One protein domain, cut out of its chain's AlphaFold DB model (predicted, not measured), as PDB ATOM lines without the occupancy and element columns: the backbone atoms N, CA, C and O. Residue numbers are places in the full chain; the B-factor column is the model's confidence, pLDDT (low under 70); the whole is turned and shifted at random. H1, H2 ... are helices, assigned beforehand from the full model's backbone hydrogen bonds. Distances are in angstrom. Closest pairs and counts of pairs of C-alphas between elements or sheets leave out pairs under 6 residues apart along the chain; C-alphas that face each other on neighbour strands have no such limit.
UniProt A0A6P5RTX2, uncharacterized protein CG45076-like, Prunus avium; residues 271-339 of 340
ATOM      1  N   ASP A 271      77.559  61.639  50.146       88.81
ATOM      2  CA  ASP A 271      78.476  61.313  51.248       88.81
ATOM      3  C   ASP A 271      77.811  61.554  52.610       88.81
ATOM      4  O   ASP A 271      77.719  60.654  53.447       88.81
ATOM      5  N   SER A 272      77.214  62.724  52.811       85.94
ATOM      6  CA  SER A 272      76.456  63.060  54.013       85.94
ATOM      7  C   SER A 272      75.307  62.089  54.261       85.94
ATOM      8  O   SER A 272      75.023  61.730  55.407       85.94
ATOM      9  N   LYS A 273      74.642  61.622  53.200       83.00
ATOM     10  CA  LYS A 273      73.580  60.621  53.322       83.00
ATOM     11  C   LYS A 273      74.127  59.281  53.817       83.00
ATOM     12  O   LYS A 273      73.525  58.703  54.722       83.00
ATOM     13  N   THR A 274      75.260  58.821  53.284       91.31
ATOM     14  CA  THR A 274      75.894  57.572  53.739       91.31
ATOM     15  C   THR A 274      76.318  57.651  55.203       91.31
ATOM     16  O   THR A 274      76.029  56.738  55.975       91.31
ATOM     17  N   VAL A 275      76.896  58.777  55.631       86.56
ATOM     18  CA  VAL A 275      77.282  59.017  57.030       86.56
ATOM     19  C   VAL A 275      76.061  58.981  57.952       86.56
ATOM     20  O   VAL A 275      76.095  58.352  59.008       86.56
ATOM     21  N   ILE A 276      74.947  59.596  57.546       79.19
ATOM     22  CA  ILE A 276      73.700  59.584  58.325       79.19
ATOM     23  C   ILE A 276      73.107  58.173  58.421       79.19
ATOM     24  O   ILE A 276      72.633  57.787  59.493       79.19
ATOM     25  N   GLU A 277      73.091  57.406  57.330       85.00
ATOM     26  CA  GLU A 277      72.597  56.023  57.336       85.00
ATOM     27  C   GLU A 277      73.455  55.134  58.238       85.00
ATOM     28  O   GLU A 277      72.912  54.419  59.081       85.00
ATOM     29  N   ARG A 278      74.780  55.274  58.165       87.75
ATOM     30  CA  ARG A 278      75.722  54.517  58.990       87.75
ATOM     31  C   ARG A 278      75.628  54.871  60.475       87.75
ATOM     32  O   ARG A 278      75.589  53.985  61.324       87.75
ATOM     33  N   LEU A 279      75.482  56.156  60.814       82.62
ATOM     34  CA  LEU A 279      75.212  56.588  62.192       82.62
ATOM     35  C   LEU A 279      73.901  56.008  62.728       82.62
ATOM     36  O   LEU A 279      73.833  55.608  63.890       82.62
ATOM     37  N   ARG A 280      72.850  55.948  61.901       79.44
ATOM     38  CA  ARG A 280      71.587  55.305  62.294       79.44
ATOM     39  C   ARG A 280      71.777  53.818  62.541       79.44
ATOM     40  O   ARG A 280      71.228  53.317  63.517       79.44
ATOM     41  N   GLU A 281      72.538  53.137  61.696       84.50
ATOM     42  CA  GLU A 281      72.835  51.717  61.856       84.50
ATOM     43  C   GLU A 281      73.554  51.445  63.182       84.50
ATOM     44  O   GLU A 281      73.063  50.637  63.965       84.50
ATOM     45  N   PHE A 282      74.598  52.210  63.521       82.38
ATOM     46  CA  PHE A 282      75.285  52.097  64.814       82.38
ATOM     47  C   PHE A 282      74.368  52.379  66.012       82.38
ATOM     48  O   PHE A 282      74.370  51.640  67.001       82.38
ATOM     49  N   LEU A 283      73.520  53.410  65.921       78.38
ATOM     50  CA  LEU A 283      72.537  53.716  66.966       78.38
ATOM     51  C   LEU A 283      71.499  52.595  67.145       78.38
ATOM     52  O   LEU A 283      71.012  52.397  68.260       78.38
ATOM     53  N   LEU A 284      71.160  51.864  66.078       81.38
ATOM     54  CA  LEU A 284      70.271  50.699  66.134       81.38
ATOM     55  C   LEU A 284      70.980  49.438  66.639       81.38
ATOM     56  O   LEU A 284      70.361  48.647  67.353       81.38
ATOM     57  N   LEU A 285      72.251  49.245  66.282       83.00
ATOM     58  CA  LEU A 285      73.046  48.076  66.664       83.00
ATOM     59  C   LEU A 285      73.245  48.007  68.187       83.00
ATOM     60  O   LEU A 285      73.280  46.922  68.777       83.00
ATOM     61  N   GLY A 286      73.266  49.175  68.831       76.56
ATOM     62  CA  GLY A 286      73.379  49.324  70.272       76.56
ATOM     63  C   GLY A 286      74.820  49.156  70.752       76.56
ATOM     64  O   GLY A 286      75.606  48.375  70.215       76.56
ATOM     65  N   VAL A 287      75.159  49.871  71.826       67.19
ATOM     66  CA  VAL A 287      76.540  49.999  72.326       67.19
ATOM     67  C   VAL A 287      77.181  48.635  72.650       67.19
ATOM     68  O   VAL A 287      78.375  48.444  72.428       67.19
ATOM     69  N   GLN A 288      76.396  47.642  73.094       65.00
ATOM     70  CA  GLN A 288      76.905  46.293  73.392       65.00
ATOM     71  C   GLN A 288      77.444  45.547  72.166       65.00
ATOM     72  O   GLN A 288      78.497  44.921  72.262       65.00
ATOM     73  N   GLN A 289      76.746  45.596  71.029       76.56
ATOM     74  CA  GLN A 289      77.205  44.897  69.824       76.56
ATOM     75  C   GLN A 289      78.420  45.594  69.217       76.56
ATOM     76  O   GLN A 289      79.370  44.919  68.833       76.56
ATOM     77  N   MET A 290      78.445  46.926  69.257       79.81
ATOM     78  CA  MET A 290      79.590  47.709  68.789       79.81
ATOM     79  C   MET A 290      80.859  47.415  69.598       79.81
ATOM     80  O   MET A 290      81.948  47.320  69.038       79.81
ATOM     81  N   THR A 291      80.717  47.228  70.916       71.69
ATOM     82  CA  THR A 291      81.844  46.883  71.798       71.69
ATOM     83  C   THR A 291      82.356  45.470  71.524       71.69
ATOM     84  O   THR A 291      83.562  45.253  71.475       71.69
ATOM     85  N   ALA A 292      81.453  44.510  71.307       77.75
ATOM     86  CA  ALA A 292      81.822  43.124  71.023       77.75
ATOM     87  C   ALA A 292      82.445  42.935  69.627       77.75
ATOM     88  O   ALA A 292      83.271  42.042  69.451       77.75
ATOM     89  N   GLY A 293      82.052  43.757  68.650       74.94
ATOM     90  CA  GLY A 293      82.545  43.703  67.271       74.94
ATOM     91  C   GLY A 293      83.805  44.529  66.996       74.94
ATOM     92  O   GLY A 293      84.344  44.445  65.900       74.94
ATOM     93  N   GLY A 294      84.280  45.331  67.957       79.62
ATOM     94  CA  GLY A 294      85.381  46.277  67.718       79.62
ATOM     95  C   GLY A 294      84.990  47.480  66.847       79.62
ATOM     96  O   GLY A 294      85.848  48.253  66.432       79.62
ATOM     97  N   GLU A 295      83.695  47.691  66.609       87.56
ATOM     98  CA  GLU A 295      83.157  48.733  65.722       87.56
ATOM     99  C   GLU A 295      83.129  50.129  66.372       87.56
ATOM    100  O   GLU A 295      82.734  51.117  65.755       87.56
ATOM    101  N   ILE A 296      83.575  50.246  67.629       82.81
ATOM    102  CA  ILE A 296      83.648  51.526  68.352       82.81
ATOM    103  C   ILE A 296      84.535  52.539  67.618       82.81
ATOM    104  O   ILE A 296      84.192  53.722  67.571       82.81
ATOM    105  N   LEU A 297      85.664  52.100  67.052       86.19
ATOM    106  CA  LEU A 297      86.573  52.987  66.319       86.19
ATOM    107  C   LEU A 297      85.928  53.502  65.029       86.19
ATOM    108  O   LEU A 297      86.032  54.685  64.713       86.19
ATOM    109  N   GLU A 298      85.187  52.642  64.336       90.56
ATOM    110  CA  GLU A 298      84.488  53.007  63.107       90.56
ATOM    111  C   GLU A 298      83.337  53.983  63.375       90.56
ATOM    112  O   GLU A 298      83.145  54.959  62.649       90.56
ATOM    113  N   PHE A 299      82.620  53.792  64.477       88.19
ATOM    114  CA  PHE A 299      81.612  54.743  64.919       88.19
ATOM    115  C   PHE A 299      82.202  56.105  65.302       88.19
ATOM    116  O   PHE A 299      81.618  57.133  64.957       88.19
ATOM    117  N   ARG A 300      83.368  56.142  65.963       86.19
ATOM    118  CA  ARG A 300      84.084  57.402  66.238       86.19
ATOM    119  C   ARG A 300      84.486  58.110  64.945       86.19
ATOM    120  O   ARG A 300      84.178  59.288  64.801       86.19
ATOM    121  N   SER A 301      85.051  57.380  63.983       90.94
ATOM    122  CA  SER A 301      85.370  57.909  62.649       90.94
ATOM    123  C   SER A 301      84.128  58.481  61.945       90.94
ATOM    124  O   SER A 301      84.155  59.581  61.391       90.94
ATOM    125  N   CYS A 302      82.985  57.798  62.051       89.62
ATOM    126  CA  CYS A 302      81.720  58.268  61.489       89.62
ATOM    127  C   CYS A 302      81.216  59.566  62.155       89.62
ATOM    128  O   CYS A 302      80.705  60.453  61.468       89.62
ATOM    129  N   LEU A 303      81.396  59.714  63.473       85.69
ATOM    130  CA  LEU A 303      81.080  60.952  64.197       85.69
ATOM    131  C   LEU A 303      81.995  62.114  63.798       85.69
ATOM    132  O   LEU A 303      81.500  63.225  63.594       85.69
ATOM    133  N   ASP A 304      83.296  61.870  63.650       88.75
ATOM    134  CA  ASP A 304      84.257  62.892  63.228       88.75
ATOM    135  C   ASP A 304      83.960  63.377  61.805       88.75
ATOM    136  O   ASP A 304      83.930  64.584  61.547       88.75
ATOM    137  N   MET A 305      83.624  62.460  60.896       90.62
ATOM    138  CA  MET A 305      83.203  62.798  59.538       90.62
ATOM    139  C   MET A 305      81.881  63.579  59.522       90.62
ATOM    140  O   MET A 305      81.774  64.593  58.833       90.62
ATOM    141  N   ALA A 306      80.893  63.192  60.333       84.06
ATOM    142  CA  ALA A 306      79.646  63.948  60.468       84.06
ATOM    143  C   ALA A 306      79.876  65.374  61.001       84.06
ATOM    144  O   ALA A 306      79.193  66.313  60.584       84.06
ATOM    145  N   MET A 307      80.856  65.558  61.888       86.38
ATOM    146  CA  MET A 307      81.261  66.870  62.392       86.38
ATOM    147  C   MET A 307      81.978  67.696  61.317       86.38
ATOM    148  O   MET A 307      81.678  68.879  61.153       86.38
ATOM    149  N   ALA A 308      82.876  67.078  60.545       89.56
ATOM    150  CA  ALA A 308      83.581  67.721  59.436       89.56
ATOM    151  C   ALA A 308      82.621  68.192  58.330       89.56
ATOM    152  O   ALA A 308      82.798  69.281  57.781       89.56
ATOM    153  N   LEU A 309      81.568  67.413  58.061       86.81
ATOM    154  CA  LEU A 309      80.490  67.756  57.128       86.81
ATOM    155  C   LEU A 309      79.502  68.794  57.697       86.81
ATOM    156  O   LEU A 309      78.643  69.296  56.974       86.81
ATOM    157  N   GLY A 310      79.611  69.146  58.983       86.31
ATOM    158  CA  GLY A 310      78.700  70.081  59.647       86.31
ATOM    159  C   GLY A 310      77.281  69.532  59.824       86.31
ATOM    160  O   GLY A 310      76.333  70.309  59.921       86.31
ATOM    161  N   LEU A 311      77.127  68.203  59.840       80.94
ATOM    162  CA  LEU A 311      75.853  67.516  60.080       80.94
ATOM    163  C   LEU A 311      75.502  67.461  61.569       80.94
ATOM    164  O   LEU A 311      74.328  67.336  61.916       80.94
ATOM    165  N   LEU A 312      76.518  67.549  62.431       78.56
ATOM    166  CA  LEU A 312      76.384  67.601  63.881       78.56
ATOM    167  C   LEU A 312      76.970  68.905  64.419       78.56
ATOM    168  O   LEU A 312      78.121  69.248  64.145       78.56
ATOM    169  N   ASP A 313      76.192  69.600  65.242       76.19
ATOM    170  CA  ASP A 313      76.696  70.720  66.032       76.19
ATOM    171  C   ASP A 313      77.463  70.205  67.261       76.19
ATOM    172  O   ASP A 313      77.117  69.169  67.833       76.19
ATOM    173  N   LEU A 314      78.452  70.969  67.744       74.88
ATOM    174  CA  LEU A 314      79.242  70.613  68.939       74.88
ATOM    175  C   LEU A 314      78.363  70.271  70.157       74.88
ATOM    176  O   LEU A 314      78.680  69.358  70.907       74.88
ATOM    177  N   SER A 315      77.218  70.943  70.323       66.94
ATOM    178  CA  SER A 315      76.276  70.638  71.407       66.94
ATOM    179  C   SER A 315      75.574  69.285  71.253       66.94
ATOM    180  O   SER A 315      75.234  68.663  72.253       66.94
ATOM    181  N   GLN A 316      75.325  68.840  70.015       72.31
ATOM    182  CA  GLN A 316      74.749  67.519  69.750       72.31
ATOM    183  C   GLN A 316      75.788  66.429  69.983       72.31
ATOM    184  O   GLN A 316      75.453  65.391  70.543       72.31
ATOM    185  N   LEU A 317      77.043  66.680  69.602       73.50
ATOM    186  CA  LEU A 317      78.150  65.778  69.891       73.50
ATOM    187  C   LEU A 317      78.378  65.633  71.401       73.50
ATOM    188  O   LEU A 317      78.510  64.508  71.870       73.50
ATOM    189  N   ASP A 318      78.348  66.733  72.161       74.94
ATOM    190  CA  ASP A 318      78.445  66.712  73.628       74.94
ATOM    191  C   ASP A 318      77.308  65.887  74.258       74.94
ATOM    192  O   ASP A 318      77.544  65.090  75.166       74.94
ATOM    193  N   GLU A 319      76.067  66.035  73.773       70.19
ATOM    194  CA  GLU A 319      74.932  65.225  74.240       70.19
ATOM    195  C   GLU A 319      75.114  63.743  73.881       70.19
ATOM    196  O   GLU A 319      74.837  62.862  74.695       70.19
ATOM    197  N   LEU A 320      75.599  63.452  72.676       70.81
ATOM    198  CA  LEU A 320      75.792  62.091  72.192       70.81
ATOM    199  C   LEU A 320      76.948  61.397  72.926       70.81
ATOM    200  O   LEU A 320      76.801  60.247  73.328       70.81
ATOM    201  N   GLN A 321      78.041  62.112  73.209       75.00
ATOM    202  CA  GLN A 321      79.115  61.659  74.097       75.00
ATOM    203  C   GLN A 321      78.611  61.443  75.521       75.00
ATOM    204  O   GLN A 321      78.885  60.395  76.097       75.00
ATOM    205  N   ALA A 322      77.829  62.370  76.083       75.81
ATOM    206  CA  ALA A 322      77.250  62.197  77.414       75.81
ATOM    207  C   ALA A 322      76.359  60.950  77.481       75.81
ATOM    208  O   ALA A 322      76.421  60.209  78.457       75.81
ATOM    209  N   ARG A 323      75.582  60.672  76.427       69.81
ATOM    210  CA  ARG A 323      74.730  59.477  76.327       69.81
ATOM    211  C   ARG A 323      75.509  58.200  76.041       69.81
ATOM    212  O   ARG A 323      75.046  57.142  76.446       69.81
ATOM    213  N   LEU A 324      76.660  58.272  75.377       72.75
ATOM    214  CA  LEU A 324      77.574  57.136  75.232       72.75
ATOM    215  C   LEU A 324      78.222  56.789  76.567       72.75
ATOM    216  O   LEU A 324      78.180  55.630  76.952       72.75
ATOM    217  N   VAL A 325      78.715  57.787  77.302       73.19
ATOM    218  CA  VAL A 325      79.254  57.623  78.661       73.19
ATOM    219  C   VAL A 325      78.165  57.132  79.627       73.19
ATOM    220  O   VAL A 325      78.394  56.249  80.447       73.19
ATOM    221  N   GLU A 326      76.936  57.642  79.512       70.31
ATOM    222  CA  GLU A 326      75.792  57.166  80.303       70.31
ATOM    223  C   GLU A 326      75.319  55.764  79.863       70.31
ATOM    224  O   GLU A 326      74.880  54.956  80.683       70.31
ATOM    225  N   GLY A 327      75.440  55.444  78.573       62.97
ATOM    226  CA  GLY A 327      75.210  54.117  78.005       62.97
ATOM    227  C   GLY A 327      76.248  53.094  78.470       62.97
ATOM    228  O   GLY A 327      75.894  51.946  78.725       62.97
ATOM    229  N   GLU A 328      77.491  53.526  78.664       58.16
ATOM    230  CA  GLU A 328      78.585  52.767  79.276       58.16
ATOM    231  C   GLU A 328      78.266  52.449  80.749       58.16
ATOM    232  O   GLU A 328      78.339  51.292  81.159       58.16
ATOM    233  N   GLU A 329      77.718  53.409  81.508       54.81
ATOM    234  CA  GLU A 329      77.183  53.157  82.860       54.81
ATOM    235  C   GLU A 329      75.993  52.170  82.866       54.81
ATOM    236  O   GLU A 329      75.771  51.439  83.841       54.81
ATOM    237  N   MET A 330      75.202  52.121  81.786       47.88
ATOM    238  CA  MET A 330      74.151  51.112  81.615       47.88
ATOM    239  C   MET A 330      74.731  49.716  81.357       47.88
ATOM    240  O   MET A 330      74.145  48.736  81.822       47.88
ATOM    241  N   ILE A 331      75.881  49.619  80.685       48.38
ATOM    242  CA  ILE A 331      76.613  48.367  80.444       48.38
ATOM    243  C   ILE A 331      77.248  47.857  81.736       48.38
ATOM    244  O   ILE A 331      77.062  46.684  82.052       48.38
ATOM    245  N   ASP A 332      77.874  48.716  82.541       44.62
ATOM    246  CA  ASP A 332      78.444  48.326  83.840       44.62
ATOM    247  C   ASP A 332      77.377  47.764  84.785       44.62
ATOM    248  O   ASP A 332      77.568  46.735  85.440       44.62
ATOM    249  N   ARG A 333      76.189  48.381  84.808       41.78
ATOM    250  CA  ARG A 333      75.052  47.849  85.572       41.78
ATOM    251  C   ARG A 333      74.539  46.537  84.999       41.78
ATOM    252  O   ARG A 333      74.107  45.699  85.781       41.78
ATOM    253  N   PHE A 334      74.585  46.335  83.685       29.12
ATOM    254  CA  PHE A 334      74.172  45.082  83.053       29.12
ATOM    255  C   PHE A 334      75.188  43.952  83.284       29.12
ATOM    256  O   PHE A 334      74.772  42.835  83.565       29.12
ATOM    257  N   ILE A 335      76.496  44.227  83.268       37.06
ATOM    258  CA  ILE A 335      77.562  43.263  83.595       37.06
ATOM    259  C   ILE A 335      77.449  42.825  85.062       37.06
ATOM    260  O   ILE A 335      77.413  41.628  85.351       37.06
ATOM    261  N   ILE A 336      77.238  43.777  85.978       36.19
ATOM    262  CA  ILE A 336      76.968  43.498  87.399       36.19
ATOM    263  C   ILE A 336      75.643  42.734  87.590       36.19
ATOM    264  O   ILE A 336      75.526  41.910  88.496       36.19
ATOM    265  N   PHE A 337      74.636  42.979  86.746       24.52
ATOM    266  CA  PHE A 337      73.336  42.301  86.817       24.52
ATOM    267  C   PHE A 337      73.352  40.892  86.199       24.52
ATOM    268  O   PHE A 337      72.573  40.037  86.621       24.52
ATOM    269  N   ILE A 338      74.238  40.629  85.234       27.36
ATOM    270  CA  ILE A 338      74.432  39.306  84.619       27.36
ATOM    271  C   ILE A 338      75.426  38.448  85.426       27.36
ATOM    272  O   ILE A 338      75.389  37.223  85.325       27.36
ATOM    273  N   GLY A 339      76.232  39.048  86.306       30.80
ATOM    274  CA  GLY A 339      77.115  38.310  87.211       30.80
ATOM    275  C   GLY A 339      78.289  37.655  86.485       30.80
ATOM    276  O   GLY A 339      78.531  36.459  86.670       30.80
TER     277      GLY A 339
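AT A GLANCE: This is residues 271 to 339 of the 340 residues of the protein "uncharacterized protein CG45076-like" of Prunus avium (UniProt A0A6P5RTX2). One long helix, H4, runs past a pair of helices side by side, H1 and H3, across an open gap; the short helix H2 is set crosswise at one end of the pair and packs on H4, while residues 332 to 339, at the far end of H4, stick out. The long helix runs the opposite way to H3 at a shallow tilt of 15 degrees, set off from it with the centres 16.9 A apart, and comes near it just where the link between them folds back. The printed part has 69 residues, with four named helices in the order H1, H2, H3, H4 and no named strand; its class is all helix. It is only just compact, close to loose, with a radius of gyration of the C-alphas of 13.1 A, and elongated, spanning 42 by 24 by 16 A.

HOW THE PARTS SIT: H4, residues 314 to 338, touches H2, residues 287 to 293, with its residues 324 to 331 alone. Their closest C-alphas are those of Val 287 and Gly 327, 7.1 A apart, and their lines are about perpendicular, at 77 degrees. H4 is close to but not clearly touching H3, residues 296 to 308: the closest C-alphas, of Met 307 and Leu 314, are 7.8 A apart, and the centres 16.9 A. These two run opposite ways at a shallow tilt of 15 degrees. H3 touches H1, residues 271 to 285, with the C-alphas of Val 275 and Cys 302 closest, at 6.3 A. H1 and H3 run opposite ways at a steep tilt of 37 degrees, only just beyond shallow. H2 is close to but not clearly touching H1, with the C-alphas of Phe 282 and Met 290 closest, at 7.3 A, and the lines about perpendicular at 81 degrees. H2 is also close to but not clearly touching H3, with the C-alphas of Met 290 and Ile 296 closest, at 5.6 A, and a steep tilt of 62 degrees, opposite ways. H1 and H4 are apart. In H1, H2, H3 and H4 every O i to N i+4 pair is within hydrogen-bond range.

IN THESE COORDINATES: H4, the longest helix with 25 residues, measures 35.3 A from C-alpha 314 at (79.242, 70.613, 68.939) to C-alpha 338 at (74.432, 39.306, 84.619). H1 has 15 residues and begins with C-alpha 271 at (78.476, 61.313, 51.248); it is 21.0 A long. H3 has 13 residues and is 18.5 A long, and H2 has 7 residues.

THE WHOLE: The two C-alphas farthest apart are those of Asp 271 and Gly 339, 42.7 A. Without residues 332 to 339, which stand free, the body spans 30 by 23 by 16 A. The printed part has no cut, and its three links are tight. The mean pLDDT of the printed part is 73.2; 17 residues are under 70, among them residues 327 to 339, and the mean for H4 is 58.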